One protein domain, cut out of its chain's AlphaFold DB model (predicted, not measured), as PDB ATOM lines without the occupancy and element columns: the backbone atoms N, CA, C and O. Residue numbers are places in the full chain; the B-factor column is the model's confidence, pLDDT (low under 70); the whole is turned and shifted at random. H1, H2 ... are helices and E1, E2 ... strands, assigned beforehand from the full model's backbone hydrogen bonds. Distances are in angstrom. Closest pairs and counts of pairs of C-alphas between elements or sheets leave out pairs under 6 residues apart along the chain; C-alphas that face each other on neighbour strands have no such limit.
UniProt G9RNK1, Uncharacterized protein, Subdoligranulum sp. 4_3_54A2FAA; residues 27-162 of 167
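This is residues 27 to 162 of the 167 residues of an uncharacterized protein of Subdoligranulum sp. 4_3_54A2FAA (UniProt G9RNK1). A twisted four-stranded sheet curls round helix H1 at one end of the domain, and H4 packs beside its edge strand E4. H2 and H3 reach away from there at a steep angle to each other, and residues 56 to 69, of which 56 to 59 belong to H2, stick out at the far end; H5 is a short helix near the start of H2. The printed part has 136 residues, with five named helices followed along the chain by four named strands, a mix of helices and strands; the sheet, in the order E1, E2, E3, E4, is antiparallel. The whole is compact, with a radius of gyration of the C-alphas of 16.2 A, but flat, spanning 51 by 36 by 18 A.

E1, residues 115 to 126, is 27.9 A long and bends by 62 degrees at residue 122. E2, residues 129 to 138, is 27.5 A long and bends by 51 degrees at residue 133. E3 is residues 147 to 154, 22.4 A, and E4 is residues 157 to 162, ending at C-alpha 162 (23.738, 63.208, 228.036). H1, residues 28 to 42, begins at C-alpha 28 (29.609, 70.650, 210.241) and is 21.2 A long. H2 is residues 45 to 59, 20.7 A, and H3 residues 68 to 81, 21.0 A. H4 is residues 87 to 96 and H5 residues 101 to 109.

E1 to E4 form a meander, each strand the antiparallel neighbour of the one before. N 121 and O 133 of E1 and E2 are 2.8 A apart, N 132 and O 151 of E2 and E3 2.8 A, and N 152 and O 160 of E3 and E4 2.8 A, within hydrogen-bond range. H1 is on one face of the sheet, giving two layers, a helix layer and a sheet layer; its closest C-alphas to E3 are those of Pro 29 and Val 153, 5.7 A. H4 is on the sheet at a height of 6.3 A, over none of the strands; the C-alphas of Cys 89 and Ser 159 in E4 are closest, 5.2 A. H1, with residues 36 to 39 alone, only just touches H3, with 3 pairs of C-alphas within 8 A, the closest Ala 39 and Ile 80 at 7.2 A. H2, with residues 47 to 51 alone, touches H3, the closest C-alphas being those of Cys 51 and Phe 74, 7.5 A, at a steep tilt of 47 degrees, opposite ways. H2 and H5 only just touch, with 3 pairs of C-alphas within 8 A, the closest Thr 45 and Asp 103 at 6.5 A. Every O i to N i+4 pair is within hydrogen-bond range in H1, H2, H4 and H5, and 7 of 10 in H3.

The C-alphas farthest apart are those of Ala 64 and Asn 122, 51.2 A. The printed part has no cut and no long link. Its mean pLDDT is 76.9; residue 27, residues 44 to 74, residue 77 and residues 95 to 103 are under 70.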
ATOM      1  N   GLU A  27      27.395  74.893 210.722       67.75
ATOM      2  CA  GLU A  27      28.754  74.377 210.785       67.75
ATOM      3  C   GLU A  27      28.700  72.844 210.891       67.75
ATOM      4  O   GLU A  27      27.779  72.306 211.521       67.75
ATOM      5  N   PRO A  28      29.645  72.112 210.272       79.69
ATOM      6  CA  PRO A  28      29.609  70.650 210.241       79.69
ATOM      7  C   PRO A  28      29.324  69.990 211.607       79.69
ATOM      8  O   PRO A  28      28.558  69.023 211.635       79.69
ATOM      9  N   PRO A  29      29.833  70.516 212.743       86.31
ATOM     10  CA  PRO A  29      29.508  69.990 214.067       86.31
ATOM     11  C   PRO A  29      28.052  70.203 214.502       86.31
ATOM     12  O   PRO A  29      27.441  69.285 215.046       86.31
ATOM     13  N   GLU A  30      27.453  71.365 214.231       89.69
ATOM     14  CA  GLU A  30      26.038  71.612 214.543       89.69
ATOM     15  C   GLU A  30      25.120  70.704 213.727       89.69
ATOM     16  O   GLU A  30      24.120  70.197 214.240       89.69
ATOM     17  N   LYS A  31      25.468  70.473 212.457       89.94
ATOM     18  CA  LYS A  31      24.730  69.555 211.591       89.94
ATOM     19  C   LYS A  31      24.742  68.134 212.164       89.94
ATOM     20  O   LYS A  31      23.676  67.550 212.326       89.94
ATOM     21  N   ALA A  32      25.916  67.624 212.534       91.00
ATOM     22  CA  ALA A  32      26.054  66.297 213.133       91.00
ATOM     23  C   ALA A  32      25.276  66.168 214.455       91.00
ATOM     24  O   ALA A  32      24.586  65.173 214.675       91.00
ATOM     25  N   ALA A  33      25.319  67.196 215.313       93.06
ATOM     26  CA  ALA A  33      24.540  67.225 216.550       93.06
ATOM     27  C   ALA A  33      23.026  67.156 216.281       93.06
ATOM     28  O   ALA A  33      22.316  66.382 216.921       93.06
ATOM     29  N   ARG A  34      22.522  67.927 215.310       93.06
ATOM     30  CA  ARG A  34      21.097  67.935 214.932       93.06
ATOM     31  C   ARG A  34      20.645  66.613 214.323       93.06
ATOM     32  O   ARG A  34      19.564  66.138 214.668       93.06
ATOM     33  N   GLU A  35      21.454  66.020 213.448       91.62
ATOM     34  CA  GLU A  35      21.180  64.706 212.851       91.62
ATOM     35  C   GLU A  35      21.094  63.625 213.931       91.62
ATOM     36  O   GLU A  35      20.116  62.877 213.972       91.62
ATOM     37  N   PHE A  36      22.053  63.601 214.861       91.38
ATOM     38  CA  PHE A  36      22.024  62.685 215.996       91.38
ATOM     39  C   PHE A  36      20.793  62.887 216.884       91.38
ATOM     40  O   PHE A  36      20.102  61.916 217.169       91.38
ATOM     41  N   LEU A  37      20.492  64.120 217.308       91.06
ATOM     42  CA  LEU A  37      19.344  64.398 218.183       91.06
ATOM     43  C   LEU A  37      18.025  64.008 217.505       91.06
ATOM     44  O   LEU A  37      17.171  63.385 218.130       91.06
ATOM     45  N   THR A  38      17.883  64.299 216.211       88.88
ATOM     46  CA  THR A  38      16.709  63.884 215.431       88.88
ATOM     47  C   THR A  38      16.576  62.364 215.430       88.88
ATOM     48  O   THR A  38      15.513  61.847 215.766       88.88
ATOM     49  N   ALA A  39      17.652  61.635 215.117       85.31
ATOM     50  CA  ALA A  39      17.648  60.175 215.130       85.31
ATOM     51  C   ALA A  39      17.370  59.608 216.532       85.31
ATOM     52  O   ALA A  39      16.602  58.661 216.669       85.31
ATOM     53  N   TYR A  40      17.942  60.209 217.577       84.31
ATOM     54  CA  TYR A  40      17.772  59.778 218.961       84.31
ATOM     55  C   TYR A  40      16.305  59.802 219.392       84.31
ATOM     56  O   TYR A  40      15.793  58.770 219.829       84.31
ATOM     57  N   TYR A  41      15.627  60.939 219.207       81.81
ATOM     58  CA  TYR A  41      14.240  61.118 219.645       81.81
ATOM     59  C   TYR A  41      13.204  60.484 218.708       81.81
ATOM     60  O   TYR A  41      12.127  60.129 219.164       81.81
ATOM     61  N   THR A  42      13.506  60.315 217.417       79.06
ATOM     62  CA  THR A  42      12.586  59.637 216.478       79.06
ATOM     63  C   THR A  42      12.763  58.120 216.448       79.06
ATOM     64  O   THR A  42      11.872  57.401 215.990       79.06
ATOM     65  N   SER A  43      13.902  57.600 216.921       74.06
ATOM     66  CA  SER A  43      14.085  56.158 217.075       74.06
ATOM     67  C   SER A  43      13.148  55.636 218.166       74.06
ATOM     68  O   SER A  43      13.234  56.069 219.311       74.06
ATOM     69  N   ASP A  44      12.266  54.696 217.814       63.22
ATOM     70  CA  ASP A  44      11.302  54.080 218.735       63.22
ATOM     71  C   ASP A  44      12.010  53.533 219.994       63.22
ATOM     72  O   ASP A  44      12.742  52.534 219.957       63.22
ATOM     73  N   THR A  45      11.818  54.228 221.116       54.59
ATOM     74  CA  THR A  45      12.420  53.932 222.421       54.59
ATOM     75  C   THR A  45      11.794  52.712 223.084       54.59
ATOM     76  O   THR A  45      12.516  51.947 223.735       54.59
ATOM     77  N   ALA A  46      10.507  52.441 222.829       52.59
ATOM     78  CA  ALA A  46       9.834  51.225 223.282       52.59
ATOM     79  C   ALA A  46      10.465  49.984 222.641       52.59
ATOM     80  O   ALA A  46      10.695  48.983 223.319       52.59
ATOM     81  N   ARG A  47      10.858  50.072 221.364       52.59
ATOM     82  CA  ARG A  47      11.559  48.984 220.669       52.59
ATOM     83  C   ARG A  47      12.891  48.630 221.328       52.59
ATOM     84  O   ARG A  47      13.205  47.449 221.440       52.59
ATOM     85  N   TYR A  48      13.663  49.617 221.786       58.59
ATOM     86  CA  TYR A  48      14.955  49.369 222.433       58.59
ATOM     87  C   TYR A  48      14.823  48.866 223.875       58.59
ATOM     88  O   TYR A  48      15.523  47.919 224.227       58.59
ATOM     89  N   ARG A  49      13.929  49.445 224.699       57.34
ATOM     90  CA  ARG A  49      13.667  48.951 226.070       57.34
ATOM     91  C   ARG A  49      13.229  47.488 226.028       57.34
ATOM     92  O   ARG A  49      13.842  46.650 226.685       57.34
ATOM     93  N   ASP A  50      12.244  47.184 225.183       57.31
ATOM     94  CA  ASP A  50      11.768  45.822 224.976       57.31
ATOM     95  C   ASP A  50      12.894  44.895 224.515       57.31
ATOM     96  O   ASP A  50      12.950  43.752 224.955       57.31
ATOM     97  N   CYS A  51      13.784  45.357 223.629       57.00
ATOM     98  CA  CYS A  51      14.929  44.562 223.185       57.00
ATOM     99  C   CYS A  51      15.944  44.326 224.308       57.00
ATOM    100  O   CYS A  51      16.420  43.204 224.431       57.00
ATOM    101  N   LYS A  52      16.258  45.326 225.143       60.62
ATOM    102  CA  LYS A  52      17.229  45.189 226.242       60.62
ATOM    103  C   LYS A  52      16.709  44.291 227.366       60.62
ATOM    104  O   LYS A  52      17.410  43.364 227.749       60.62
ATOM    105  N   GLU A  53      15.481  44.502 227.843       64.19
ATOM    106  CA  GLU A  53      14.874  43.655 228.886       64.19
ATOM    107  C   GLU A  53      14.699  42.209 228.401       64.19
ATOM    108  O   GLU A  53      14.971  41.259 229.139       64.19
ATOM    109  N   LYS A  54      14.284  42.023 227.138       56.56
ATOM    110  CA  LYS A  54      14.236  40.689 226.528       56.56
ATOM    111  C   LYS A  54      15.633  40.108 226.366       56.56
ATOM    112  O   LYS A  54      15.774  38.928 226.618       56.56
ATOM    113  N   MET A  55      16.652  40.891 226.009       60.31
ATOM    114  CA  MET A  55      18.032  40.410 225.907       60.31
ATOM    115  C   MET A  55      18.587  39.989 227.262       60.31
ATOM    116  O   MET A  55      19.196  38.941 227.327       60.31
ATOM    117  N   GLU A  56      18.378  40.742 228.341       63.34
ATOM    118  CA  GLU A  56      18.844  40.356 229.681       63.34
ATOM    119  C   GLU A  56      18.159  39.059 230.146       63.34
ATOM    120  O   GLU A  56      18.825  38.126 230.593       63.34
ATOM    121  N   LYS A  57      16.843  38.950 229.931       62.25
ATOM    122  CA  LYS A  57      16.053  37.761 230.275       62.25
ATOM    123  C   LYS A  57      16.327  36.556 229.367       62.25
ATOM    124  O   LYS A  57      16.247  35.414 229.810       62.25
ATOM    125  N   GLU A  58      16.619  36.794 228.092       54.00
ATOM    126  CA  GLU A  58      16.971  35.758 227.124       54.00
ATOM    127  C   GLU A  58      18.455  35.410 227.187       54.00
ATOM    128  O   GLU A  58      18.753  34.265 226.955       54.00
ATOM    129  N   LEU A  59      19.396  36.266 227.598       57.62
ATOM    130  CA  LEU A  59      20.776  35.840 227.906       57.62
ATOM    131  C   LEU A  59      20.786  34.864 229.089       57.62
ATOM    132  O   LEU A  59      21.583  33.929 229.122       57.62
ATOM    133  N   GLU A  60      19.868  35.061 230.039       56.03
ATOM    134  CA  GLU A  60      19.593  34.102 231.109       56.03
ATOM    135  C   GLU A  60      18.953  32.791 230.592       56.03
ATOM    136  O   GLU A  60      19.042  31.767 231.269       56.03
ATOM    137  N   SER A  61      18.350  32.785 229.392       53.41
ATOM    138  CA  SER A  61      17.609  31.655 228.782       53.41
ATOM    139  C   SER A  61      18.311  31.001 227.563       53.41
ATOM    140  O   SER A  61      18.130  29.811 227.286       53.41
ATOM    141  N   ALA A  62      19.201  31.714 226.870       47.16
ATOM    142  CA  ALA A  62      19.776  31.418 225.558       47.16
ATOM    143  C   ALA A  62      21.104  30.665 225.668       47.16
ATOM    144  O   ALA A  62      22.098  30.960 225.010       47.16
ATOM    145  N   ALA A  63      21.062  29.585 226.442       50.44
ATOM    146  CA  ALA A  63      21.881  28.411 226.173       50.44
ATOM    147  C   ALA A  63      21.231  27.480 225.120       50.44
ATOM    148  O   ALA A  63      21.738  26.380 224.911       50.44
ATOM    149  N   ALA A  64      20.100  27.853 224.492       51.91
ATOM    150  CA  ALA A  64      19.252  26.872 223.810       51.91
ATOM    151  C   ALA A  64      18.903  27.118 222.331       51.91
ATOM    152  O   ALA A  64      19.204  26.225 221.555       51.91
ATOM    153  N   ASN A  65      18.235  28.194 221.880       50.31
ATOM    154  CA  ASN A  65      17.596  28.128 220.546       50.31
ATOM    155  C   ASN A  65      17.349  29.475 219.828       50.31
ATOM    156  O   ASN A  65      16.376  30.155 220.125       50.31
ATOM    157  N   GLY A  66      18.113  29.737 218.758       54.75
ATOM    158  CA  GLY A  66      17.593  30.317 217.503       54.75
ATOM    159  C   GLY A  66      17.293  31.823 217.481       54.75
ATOM    160  O   GLY A  66      16.186  32.265 217.757       54.75
ATOM    161  N   GLU A  67      18.269  32.585 216.998       53.84
ATOM    162  CA  GLU A  67      18.578  33.970 217.376       53.84
ATOM    163  C   GLU A  67      18.294  35.039 216.277       53.84
ATOM    164  O   GLU A  67      18.637  36.208 216.414       53.84
ATOM    165  N   GLU A  68      17.673  34.684 215.148       51.81
ATOM    166  CA  GLU A  68      17.842  35.452 213.892       51.81
ATOM    167  C   GLU A  68      17.019  36.755 213.758       51.81
ATOM    168  O   GLU A  68      17.472  37.719 213.145       51.81
ATOM    169  N   GLN A  69      15.804  36.837 214.321       50.47
ATOM    170  CA  GLN A  69      14.978  38.061 214.215       50.47
ATOM    171  C   GLN A  69      15.340  39.133 215.254       50.47
ATOM    172  O   GLN A  69      14.987  40.299 215.081       50.47
ATOM    173  N   PHE A  70      16.037  38.744 216.322       52.41
ATOM    174  CA  PHE A  70      16.312  39.598 217.478       52.41
ATOM    175  C   PHE A  70      17.587  40.422 217.300       52.41
ATOM    176  O   PHE A  70      17.585  41.610 217.626       52.41
ATOM    177  N   PHE A  71      18.613  39.854 216.655       59.47
ATOM    178  CA  PHE A  71      19.769  40.625 216.193       59.47
ATOM    179  C   PHE A  71      19.368  41.754 215.253       59.47
ATOM    180  O   PHE A  71      19.926  42.838 215.333       59.47
ATOM    181  N   LYS A  72      18.327  41.559 214.440       62.28
ATOM    182  CA  LYS A  72      17.925  42.538 213.432       62.28
ATOM    183  C   LYS A  72      17.481  43.888 214.008       62.28
ATOM    184  O   LYS A  72      17.801  44.916 213.429       62.28
ATOM    185  N   ALA A  73      16.752  43.926 215.126       58.88
ATOM    186  CA  ALA A  73      16.323  45.199 215.726       58.88
ATOM    187  C   ALA A  73      17.497  45.949 216.380       58.88
ATOM    188  O   ALA A  73      17.559  47.178 216.318       58.88
ATOM    189  N   PHE A  74      18.439  45.206 216.969       63.88
ATOM    190  CA  PHE A  74      19.687  45.760 217.482       63.88
ATOM    191  C   PHE A  74      20.581  46.257 216.346       63.88
ATOM    192  O   PHE A  74      21.071  47.372 216.417       63.88
ATOM    193  N   GLU A  75      20.723  45.484 215.271       70.25
ATOM    194  CA  GLU A  75      21.422  45.885 214.050       70.25
ATOM    195  C   GLU A  75      20.779  47.121 213.422       70.25
ATOM    196  O   GLU A  75      21.484  48.044 213.042       70.25
ATOM    197  N   GLU A  76      19.449  47.187 213.320       70.88
ATOM    198  CA  GLU A  76      18.736  48.373 212.828       70.88
ATOM    199  C   GLU A  76      19.066  49.607 213.680       70.88
ATOM    200  O   GLU A  76      19.328  50.675 213.134       70.88
ATOM    201  N   TYR A  77      19.106  49.457 215.004       67.88
ATOM    202  CA  TYR A  77      19.449  50.542 215.918       67.88
ATOM    203  C   TYR A  77      20.936  50.929 215.836       67.88
ATOM    204  O   TYR A  77      21.272  52.102 215.690       67.88
ATOM    205  N   ASP A  78      21.839  49.954 215.855       75.44
ATOM    206  CA  ASP A  78      23.278  50.143 215.683       75.44
ATOM    207  C   ASP A  78      23.590  50.832 214.345       75.44
ATOM    208  O   ASP A  78      24.350  51.797 214.310       75.44
ATOM    209  N   ASN A  79      22.908  50.444 213.265       81.00
ATOM    210  CA  ASN A  79      23.028  51.067 211.946       81.00
ATOM    211  C   ASN A  79      22.585  52.539 211.925       81.00
ATOM    212  O   ASN A  79      23.104  53.308 211.115       81.00
ATOM    213  N   ILE A  80      21.656  52.948 212.797       80.81
ATOM    214  CA  ILE A  80      21.250  54.356 212.933       80.81
ATOM    215  C   ILE A  80      22.351  55.163 213.631       80.81
ATOM    216  O   ILE A  80      22.717  56.236 213.154       80.81
ATOM    217  N   PHE A  81      22.901  54.668 214.745       82.88
ATOM    218  CA  PHE A  81      23.773  55.478 215.608       82.88
ATOM    219  C   PHE A  81      25.271  55.335 215.325       82.88
ATOM    220  O   PHE A  81      26.005  56.312 215.491       82.88
ATOM    221  N   ARG A  82      25.747  54.183 214.841       85.88
ATOM    222  CA  ARG A  82      27.154  53.957 214.458       85.88
ATOM    223  C   ARG A  82      27.713  54.984 213.456       85.88
ATOM    224  O   ARG A  82      28.868  55.394 213.626       85.88
ATOM    225  N   PRO A  83      26.974  55.442 212.423       89.38
ATOM    226  CA  PRO A  83      27.484  56.502 211.554       89.38
ATOM    227  C   PRO A  83      27.516  57.877 212.237       89.38
ATOM    228  O   PRO A  83      28.377  58.688 211.897       89.38
ATOM    229  N   LEU A  84      26.633  58.125 213.210       89.00
ATOM    230  CA  LEU A  84      26.425  59.435 213.842       89.00
ATOM    231  C   LEU A  84      27.287  59.666 215.089       89.00
ATOM    232  O   LEU A  84      27.466  60.805 215.515       89.00
ATOM    233  N   THR A  85      27.811  58.601 215.688       90.06
ATOM    234  CA  THR A  85      28.506  58.633 216.980       90.06
ATOM    235  C   THR A  85      29.907  58.038 216.885       90.06
ATOM    236  O   THR A  85      30.237  57.287 215.959       90.06
ATOM    237  N   THR A  86      30.765  58.385 217.843       91.81
ATOM    238  CA  THR A  86      31.977  57.611 218.119       91.81
ATOM    239  C   THR A  86      31.601  56.297 218.804       91.81
ATOM    240  O   THR A  86      30.580  56.217 219.486       91.81
ATOM    241  N   GLU A  87      32.437  55.270 218.663       88.44
ATOM    242  CA  GLU A  87      32.193  53.953 219.271       88.44
ATOM    243  C   GLU A  87      32.046  54.044 220.798       88.44
ATOM    244  O   GLU A  87      31.082  53.534 221.361       88.44
ATOM    245  N   ALA A  88      32.906  54.821 221.461       87.62
ATOM    246  CA  ALA A  88      32.814  55.050 222.902       87.62
ATOM    247  C   ALA A  88      31.514  55.766 223.325       87.62
ATOM    248  O   ALA A  88      30.977  55.502 224.403       87.62
ATOM    249  N   CYS A  89      30.997  56.688 222.505       87.88
ATOM    250  CA  CYS A  89      29.714  57.335 222.779       87.88
ATOM    251  C   CYS A  89      28.551  56.368 222.550       87.88
ATOM    252  O   CYS A  89      27.617  56.341 223.348       87.88
ATOM    253  N   LEU A  90      28.623  55.556 221.495       84.75
ATOM    254  CA  LEU A  90      27.634  54.535 221.181       84.75
ATOM    255  C   LEU A  90      27.496  53.521 222.322       84.75
ATOM    256  O   LEU A  90      26.391  53.277 222.796       84.75
ATOM    257  N   GLU A  91      28.616  53.006 222.832       80.25
ATOM    258  CA  GLU A  91      28.644  52.116 223.997       80.25
ATOM    259  C   GLU A  91      28.008  52.761 225.231       80.25
ATOM    260  O   GLU A  91      27.233  52.120 225.939       80.25
ATOM    261  N   LYS A  92      28.286  54.046 225.487       78.94
ATOM    262  CA  LYS A  92      27.674  54.778 226.603       78.94
ATOM    263  C   LYS A  92      26.178  54.977 226.423       78.94
ATOM    264  O   LYS A  92      25.450  54.833 227.402       78.94
ATOM    265  N   ILE A  93      25.729  55.297 225.210       77.00
ATOM    266  CA  ILE A  93      24.304  55.384 224.883       77.00
ATOM    267  C   ILE A  93      23.668  54.024 225.144       77.00
ATOM    268  O   ILE A  93      22.665  53.967 225.837       77.00
ATOM    269  N   PHE A  94      24.279  52.926 224.700       72.06
ATOM    270  CA  PHE A  94      23.764  51.580 224.939       72.06
ATOM    271  C   PHE A  94      23.702  51.203 226.426       72.06
ATOM    272  O   PHE A  94      22.669  50.725 226.912       72.06
ATOM    273  N   ALA A  95      24.785  51.448 227.163       66.38
ATOM    274  CA  ALA A  95      24.900  51.109 228.576       66.38
ATOM    275  C   ALA A  95      23.941  51.934 229.447       66.38
ATOM    276  O   ALA A  95      23.292  51.385 230.339       66.38
ATOM    277  N   ASN A  96      23.816  53.231 229.151       61.50
ATOM    278  CA  ASN A  96      23.109  54.205 229.980       61.50
ATOM    279  C   ASN A  96      21.797  54.706 229.366       61.50
ATOM    280  O   ASN A  96      21.290  55.729 229.828       61.50
ATOM    281  N   ARG A  97      21.233  54.035 228.347       59.59
ATOM    282  CA  ARG A  97      19.929  54.438 227.798       59.59
ATOM    283  C   ARG A  97      18.851  54.254 228.862       59.59
ATOM    284  O   ARG A  97      18.338  53.157 229.073       59.59
ATOM    285  N   LEU A  98      18.555  55.343 229.553       54.94
ATOM    286  CA  LEU A  98      17.386  55.514 230.396       54.94
ATOM    287  C   LEU A  98      16.217  55.825 229.465       54.94
ATOM    288  O   LEU A  98      16.386  56.614 228.535       54.94
ATOM    289  N   MET A  99      15.042  55.237 229.703       57.62
ATOM    290  CA  MET A  99      13.850  55.867 229.139       57.62
ATOM    291  C   MET A  99      13.705  57.231 229.773       57.62
ATOM    292  O   MET A  99      13.763  57.376 230.998       57.62
ATOM    293  N   LEU A 100      13.552  58.220 228.914       65.56
ATOM    294  CA  LEU A 100      13.267  59.570 229.333       65.56
ATOM    295  C   LEU A 100      11.796  59.649 229.744       65.56
ATOM    296  O   LEU A 100      10.968  58.834 229.329       65.56
ATOM    297  N   LYS A 101      11.442  60.648 230.559       65.12
ATOM    298  CA  LYS A 101      10.031  60.885 230.914       65.12
ATOM    299  C   LYS A 101       9.177  61.151 229.669       65.12
ATOM    300  O   LYS A 101       8.000  60.808 229.655       65.12
ATOM    301  N   THR A 102       9.769  61.725 228.622       67.25
ATOM    302  CA  THR A 102       9.140  61.874 227.303       67.25
ATOM    303  C   THR A 102       8.765  60.543 226.666       67.25
ATOM    304  O   THR A 102       7.668  60.440 226.131       67.25
ATOM    305  N   ASP A 103       9.615  59.521 226.766       69.19
ATOM    306  CA  ASP A 103       9.336  58.194 226.203       69.19
ATOM    307  C   ASP A 103       8.152  57.523 226.906       69.19
ATOM    308  O   ASP A 103       7.268  56.949 226.269       69.19
ATOM    309  N   GLU A 104       8.117  57.621 228.237       70.75
ATOM    310  CA  GLU A 104       7.031  57.072 229.053       70.75
ATOM    311  C   GLU A 104       5.705  57.770 228.757       70.75
ATOM    312  O   GLU A 104       4.688  57.109 228.539       70.75
ATOM    313  N   LEU A 105       5.730  59.101 228.672       73.69
ATOM    314  CA  LEU A 105       4.542  59.887 228.377       73.69
ATOM    315  C   LEU A 105       4.053  59.679 226.937       73.69
ATOM    316  O   LEU A 105       2.850  59.577 226.711       73.69
ATOM    317  N   ALA A 106       4.958  59.573 225.960       74.44
ATOM    318  CA  ALA A 106       4.593  59.284 224.574       74.44
ATOM    319  C   ALA A 106       3.885  57.931 224.453       74.44
ATOM    320  O   ALA A 106       2.849  57.829 223.790       74.44
ATOM    321  N   ALA A 107       4.393  56.913 225.156       72.12
ATOM    322  CA  ALA A 107       3.764  55.601 225.221       72.12
ATOM    323  C   ALA A 107       2.379  55.649 225.897       72.12
ATOM    324  O   ALA A 107       1.445  55.017 225.401       72.12
ATOM    325  N   GLU A 108       2.223  56.411 226.986       74.88
ATOM    326  CA  GLU A 108       0.939  56.588 227.683       74.88
ATOM    327  C   GLU A 108      -0.106  57.293 226.806       74.88
ATOM    328  O   GLU A 108      -1.259  56.864 226.728       74.88
ATOM    329  N   LEU A 109       0.300  58.360 226.117       74.94
ATOM    330  CA  LEU A 109      -0.584  59.176 225.287       74.94
ATOM    331  C   LEU A 109      -0.839  58.571 223.898       74.94
ATOM    332  O   LEU A 109      -1.723  59.039 223.180       74.94
ATOM    333  N   GLY A 110      -0.072  57.550 223.501       72.38
ATOM    334  CA  GLY A 110      -0.050  57.056 222.124       72.38
ATOM    335  C   GLY A 110       0.382  58.140 221.133       72.38
ATOM    336  O   GLY A 110      -0.140  58.191 220.018       72.38
ATOM    337  N   ALA A 111       1.269  59.033 221.574       72.00
ATOM    338  CA  ALA A 111       1.758  60.167 220.807       72.00
ATOM    339  C   ALA A 111       3.009  59.787 220.007       72.00
ATOM    340  O   ALA A 111       3.880  59.073 220.500       72.00
ATOM    341  N   ASP A 112       3.112  60.305 218.784       71.50
ATOM    342  CA  ASP A 112       4.332  60.192 217.990       71.50
ATOM    343  C   ASP A 112       5.398  61.163 218.534       71.50
ATOM    344  O   ASP A 112       5.111  62.334 218.810       71.50
ATOM    345  N   VAL A 113       6.635  60.680 218.685       75.12
ATOM    346  CA  VAL A 113       7.778  61.501 219.106       75.12
ATOM    347  C   VAL A 113       8.415  62.128 217.869       75.12
ATOM    348  O   VAL A 113       9.273  61.543 217.210       75.12
ATOM    349  N   GLU A 114       7.974  63.338 217.542       79.31
ATOM    350  CA  GLU A 114       8.491  64.112 216.414       79.31
ATOM    351  C   GLU A 114       9.100  65.429 216.917       79.31
ATOM    352  O   GLU A 114       8.363  66.329 217.342       79.31
ATOM    353  N   PRO A 115      10.441  65.567 216.890       85.56
ATOM    354  CA  PRO A 115      11.105  66.840 217.133       85.56
ATOM    355  C   PRO A 115      10.637  67.887 216.115       85.56
ATOM    356  O   PRO A 115      10.877  67.754 214.917       85.56
ATOM    357  N   GLU A 116       9.994  68.950 216.589       86.56
ATOM    358  CA  GLU A 116       9.601  70.094 215.760       86.56
ATOM    359  C   GLU A 116      10.747  71.104 215.657       86.56
ATOM    360  O   GLU A 116      10.979  71.715 214.612       86.56
ATOM    361  N   LYS A 117      11.492  71.271 216.752       90.44
ATOM    362  CA  LYS A 117      12.583  72.236 216.834       90.44
ATOM    363  C   LYS A 117      13.711  71.710 217.707       90.44
ATOM    364  O   LYS A 117      13.480  71.213 218.802       90.44
ATOM    365  N   ILE A 118      14.937  71.886 217.223       92.81
ATOM    366  CA  ILE A 118      16.169  71.615 217.966       92.81
ATOM    367  C   ILE A 118      16.943  72.927 218.057       92.81
ATOM    368  O   ILE A 118      17.253  73.542 217.034       92.81
ATOM    369  N   GLU A 119      17.267  73.367 219.262       93.25
ATOM    370  CA  GLU A 119      18.136  74.513 219.510       93.25
ATOM    371  C   GLU A 119      19.464  74.037 220.091       93.25
ATOM    372  O   GLU A 119      19.493  73.162 220.951       93.25
ATOM    373  N   LEU A 120      20.564  74.612 219.602       92.44
ATOM    374  CA  LEU A 120      21.909  74.397 220.125       92.44
ATOM    375  C   LEU A 120      22.415  75.733 220.662       92.44
ATOM    376  O   LEU A 120      22.312  76.759 219.992       92.44
ATOM    377  N   SER A 121      22.933  75.724 221.882       89.56
ATOM    378  CA  SER A 121      23.382  76.913 222.602       89.56
ATOM    379  C   SER A 121      24.652  76.615 223.397       89.56
ATOM    380  O   SER A 121      25.118  75.475 223.436       89.56
ATOM    381  N   ASN A 122      25.229  77.647 224.024       83.81
ATOM    382  CA  ASN A 122      26.424  77.531 224.867       83.81
ATOM    383  C   ASN A 122      27.585  76.790 224.184       83.81
ATOM    384  O   ASN A 122      28.217  75.937 224.805       83.81
ATOM    385  N   ARG A 123      27.853  77.107 222.909       86.81
ATOM    386  CA  ARG A 123      28.959  76.510 222.154       86.81
ATOM    387  C   ARG A 123      30.281  76.721 222.897       86.81
ATOM    388  O   ARG A 123      30.658  77.855 223.190       86.81
ATOM    389  N   GLN A 124      30.979  75.628 223.179       83.50
ATOM    390  CA  GLN A 124      32.291  75.599 223.827       83.50
ATOM    391  C   GLN A 124      33.225  74.640 223.083       83.50
ATOM    392  O   GLN A 124      32.758  73.720 222.415       83.50
ATOM    393  N   GLY A 125      34.537  74.824 223.231       79.25
ATOM    394  CA  GLY A 125      35.550  73.962 222.614       79.25
ATOM    395  C   GLY A 125      36.175  74.542 221.342       79.25
ATOM    396  O   GLY A 125      35.869  75.662 220.934       79.25
ATOM    397  N   GLU A 126      37.101  73.781 220.765       77.75
ATOM    398  CA  GLU A 126      37.871  74.140 219.568       77.75
ATOM    399  C   GLU A 126      37.277  73.484 218.311       77.75
ATOM    400  O   GLU A 126      36.331  72.700 218.384       77.75
ATOM    401  N   ASP A 127      37.842  73.763 217.135       71.56
ATOM    402  CA  ASP A 127      37.345  73.231 215.858       71.56
ATOM    403  C   ASP A 127      37.283  71.695 215.810       71.56
ATOM    404  O   ASP A 127      36.425  71.128 215.134       71.56
ATOM    405  N   THR A 128      38.163  71.011 216.543       77.12
ATOM    406  CA  THR A 128      38.234  69.545 216.584       77.12
ATOM    407  C   THR A 128      37.184  68.907 217.489       77.12
ATOM    408  O   THR A 128      36.752  67.790 217.200       77.12
ATOM    409  N   VAL A 129      36.768  69.595 218.558       87.50
ATOM    410  CA  VAL A 129      35.770  69.118 219.528       87.50
ATOM    411  C   VAL A 129      34.907  70.287 219.980       87.50
ATOM    412  O   VAL A 129      35.375  71.172 220.696       87.50
ATOM    413  N   GLN A 130      33.628  70.250 219.616       92.00
ATOM    414  CA  GLN A 130      32.661  71.288 219.966       92.00
ATOM    415  C   GLN A 130      31.551  70.723 220.847       92.00
ATOM    416  O   GLN A 130      30.946  69.705 220.517       92.00
ATOM    417  N   ALA A 131      31.271  71.396 221.956       94.00
ATOM    418  CA  ALA A 131      30.234  71.049 222.915       94.00
ATOM    419  C   ALA A 131      29.092  72.070 222.892       94.00
ATOM    420  O   ALA A 131      29.323  73.265 222.718       94.00
ATOM    421  N   TYR A 132      27.872  71.586 223.110       94.25
ATOM    422  CA  TYR A 132      26.639  72.364 223.092       94.25
ATOM    423  C   TYR A 132      25.722  71.949 224.243       94.25
ATOM    424  O   TYR A 132      25.669  70.778 224.635       94.25
ATOM    425  N   THR A 133      24.934  72.903 224.731       94.94
ATOM    426  CA  THR A 133      23.659  72.614 225.394       94.94
ATOM    427  C   THR A 133      22.577  72.541 224.324       94.94
ATOM    428  O   THR A 133      22.524  73.421 223.462       94.94
ATOM    429  N   TYR A 134      21.716  71.527 224.371       94.38
ATOM    430  CA  TYR A 134      20.591  71.411 223.447       94.38
ATOM    431  C   TYR A 134      19.244  71.579 224.156       94.38
ATOM    432  O   TYR A 134      19.107  71.251 225.333       94.38
ATOM    433  N   GLU A 135      18.251  72.042 223.401       94.00
ATOM    434  CA  GLU A 135      16.828  71.960 223.733       94.00
ATOM    435  C   GLU A 135      16.083  71.354 222.536       94.00
ATOM    436  O   GLU A 135      16.268  71.785 221.396       94.00
ATOM    437  N   VAL A 136      15.238  70.357 222.787       90.81
ATOM    438  CA  VAL A 136      14.340  69.748 221.807       90.81
ATOM    439  C   VAL A 136      12.905  70.056 222.200       90.81
ATOM    440  O   VAL A 136      12.455  69.738 223.298       90.81
ATOM    441  N   THR A 137      12.187  70.694 221.283       90.69
ATOM    442  CA  THR A 137      10.744  70.907 221.373       90.69
ATOM    443  C   THR A 137      10.057  69.944 220.415       90.69
ATOM    444  O   THR A 137      10.406  69.884 219.234       90.69
ATOM    445  N   PHE A 138       9.088  69.193 220.926       87.00
ATOM    446  CA  PHE A 138       8.266  68.272 220.144       87.00
ATOM    447  C   PHE A 138       7.025  68.974 219.607       87.00
ATOM    448  O   PHE A 138       6.637  70.023 220.121       87.00
ATOM    449  N   SER A 139       6.390  68.370 218.601       84.56
ATOM    450  CA  SER A 139       5.144  68.894 218.040       84.56
ATOM    451  C   SER A 139       4.103  69.168 219.128       84.56
ATOM    452  O   SER A 139       3.850  68.300 219.965       84.56
ATOM    453  N   GLU A 140       3.405  70.306 219.056       80.75
ATOM    454  CA  GLU A 140       2.280  70.620 219.957       80.75
ATOM    455  C   GLU A 140       1.230  69.493 220.025       80.75
ATOM    456  O   GLU A 140       0.598  69.281 221.058       80.75
ATOM    457  N   LYS A 141       1.074  68.718 218.942       77.56
ATOM    458  CA  LYS A 141       0.147  67.575 218.870       77.56
ATOM    459  C   LYS A 141       0.535  66.417 219.788       77.56
ATOM    460  O   LYS A 141      -0.337  65.644 220.172       77.56
ATOM    461  N   SER A 142       1.824  66.281 220.092       72.44
ATOM    462  CA  SER A 142       2.358  65.199 220.920       72.44
ATOM    463  C   SER A 142       2.129  65.439 222.417       72.44
ATOM    464  O   SER A 142       2.112  64.488 223.192       72.44
ATOM    465  N   ASN A 143       1.914  66.700 222.824       80.31
ATOM    466  CA  ASN A 143       1.806  67.119 224.226       80.31
ATOM    467  C   ASN A 143       2.974  66.613 225.105       80.31
ATOM    468  O   ASN A 143       2.807  66.343 226.295       80.31
ATOM    469  N   LEU A 144       4.158  66.464 224.506       82.75
ATOM    470  CA  LEU A 144       5.366  66.020 225.190       82.75
ATOM    471  C   LEU A 144       6.129  67.217 225.777       82.75
ATOM    472  O   LEU A 144       6.186  68.278 225.145       82.75
ATOM    473  N   PRO A 145       6.724  67.079 226.976       85.56
ATOM    474  CA  PRO A 145       7.583  68.113 227.531       85.56
ATOM    475  C   PRO A 145       8.838  68.278 226.673       85.56
ATOM    476  O   PRO A 145       9.264  67.360 225.977       85.56
ATOM    477  N   LYS A 146       9.446  69.460 226.747       89.19
ATOM    478  CA  LYS A 146      10.745  69.705 226.121       89.19
ATOM    479  C   LYS A 146      11.828  68.850 226.771       89.19
ATOM    480  O   LYS A 146      11.775  68.604 227.974       89.19
ATOM    481  N   GLU A 147      12.837  68.500 225.986       88.38
ATOM    482  CA  GLU A 147      14.018  67.775 226.455       88.38
ATOM    483  C   GLU A 147      15.264  68.643 226.330       88.38
ATOM    484  O   GLU A 147      15.483  69.291 225.307       88.38
ATOM    485  N   THR A 148      16.097  68.648 227.364       91.94
ATOM    486  CA  THR A 148      17.359  69.395 227.388       91.94
ATOM    487  C   THR A 148      18.521  68.470 227.690       91.94
ATOM    488  O   THR A 148      18.340  67.332 228.120       91.94
ATOM    489  N   GLY A 149      19.738  68.930 227.425       92.50
ATOM    490  CA  GLY A 149      20.928  68.174 227.779       92.50
ATOM    491  C   GLY A 149      22.192  68.723 227.153       92.50
ATOM    492  O   GLY A 149      22.268  69.874 226.711       92.50
ATOM    493  N   ARG A 150      23.213  67.872 227.121       94.19
ATOM    494  CA  ARG A 150      24.542  68.190 226.605       94.19
ATOM    495  C   ARG A 150      24.929  67.240 225.491       94.19
ATOM    496  O   ARG A 150      24.681  66.036 225.555       94.19
ATOM    497  N   ILE A 151      25.587  67.792 224.482       95.06
ATOM    498  CA  ILE A 151      26.102  67.040 223.343       95.06
ATOM    499  C   ILE A 151      27.479  67.573 222.957       95.06
ATOM    500  O   ILE A 151      27.733  68.773 223.038       95.06
ATOM    501  N   SER A 152      28.397  66.694 222.570       95.12
ATOM    502  CA  SER A 152      29.684  67.087 221.994       95.12
ATOM    503  C   SER A 152      29.941  66.337 220.705       95.12
ATOM    504  O   SER A 152      29.588  65.166 220.577       95.12
ATOM    505  N   VAL A 153      30.551  67.034 219.754       94.12
ATOM    506  CA  VAL A 153      30.860  66.534 218.423       94.12
ATOM    507  C   VAL A 153      32.355  66.641 218.189       94.12
ATOM    508  O   VAL A 153      32.941  67.711 218.335       94.12
ATOM    509  N   GLU A 154      32.953  65.528 217.794       91.94
ATOM    510  CA  GLU A 154      34.357  65.383 217.450       91.94
ATOM    511  C   GLU A 154      34.456  64.801 216.043       91.94
ATOM    512  O   GLU A 154      33.887  63.749 215.748       91.94
ATOM    513  N   SER A 155      35.171  65.491 215.152       87.56
ATOM    514  CA  SER A 155      35.389  65.023 213.774       87.56
ATOM    515  C   SER A 155      34.089  64.644 213.035       87.56
ATOM    516  O   SER A 155      34.025  63.656 212.304       87.56
ATOM    517  N   GLY A 156      33.031  65.436 213.246       87.50
ATOM    518  CA  GLY A 156      31.716  65.248 212.619       87.50
ATOM    519  C   GLY A 156      30.873  64.113 213.208       87.50
ATOM    520  O   GLY A 156      29.833  63.791 212.644       87.50
ATOM    521  N   LYS A 157      31.292  63.517 214.331       92.19
ATOM    522  CA  LYS A 157      30.545  62.484 215.055       92.19
ATOM    523  C   LYS A 157      30.284  62.901 216.489       92.19
ATOM    524  O   LYS A 157      31.125  63.531 217.120       92.19
ATOM    525  N   VAL A 158      29.143  62.510 217.033       93.56
ATOM    526  CA  VAL A 158      28.835  62.738 218.444       93.56
ATOM    527  C   VAL A 158      29.752  61.880 219.313       93.56
ATOM    528  O   VAL A 158      29.741  60.654 219.226       93.56
ATOM    529  N   SER A 159      30.567  62.537 220.134       94.00
ATOM    530  CA  SER A 159      31.515  61.914 221.062       94.00
ATOM    531  C   SER A 159      31.022  61.915 222.508       94.00
ATOM    532  O   SER A 159      31.516  61.147 223.336       94.00
ATOM    533  N   TYR A 160      30.021  62.744 222.808       93.25
ATOM    534  CA  TYR A 160      29.359  62.808 224.102       93.25
ATOM    535  C   TYR A 160      27.883  63.139 223.927       93.25
ATOM    536  O   TYR A 160      27.540  64.052 223.176       93.25
ATOM    537  N   PHE A 161      27.022  62.451 224.668       91.75
ATOM    538  CA  PHE A 161      25.601  62.751 224.735       91.75
ATOM    539  C   PHE A 161      25.064  62.412 226.123       91.75
ATOM    540  O   PHE A 161      25.271  61.304 226.619       91.75
ATOM    541  N   GLU A 162      24.381  63.372 226.737       90.06
ATOM    542  CA  GLU A 162      23.738  63.208 228.036       90.06
ATOM    543  C   GLU A 162      22.463  64.067 228.094       90.06
ATOM    544  O   GLU A 162      22.568  65.297 228.141       90.06
TER     545      GLU A 162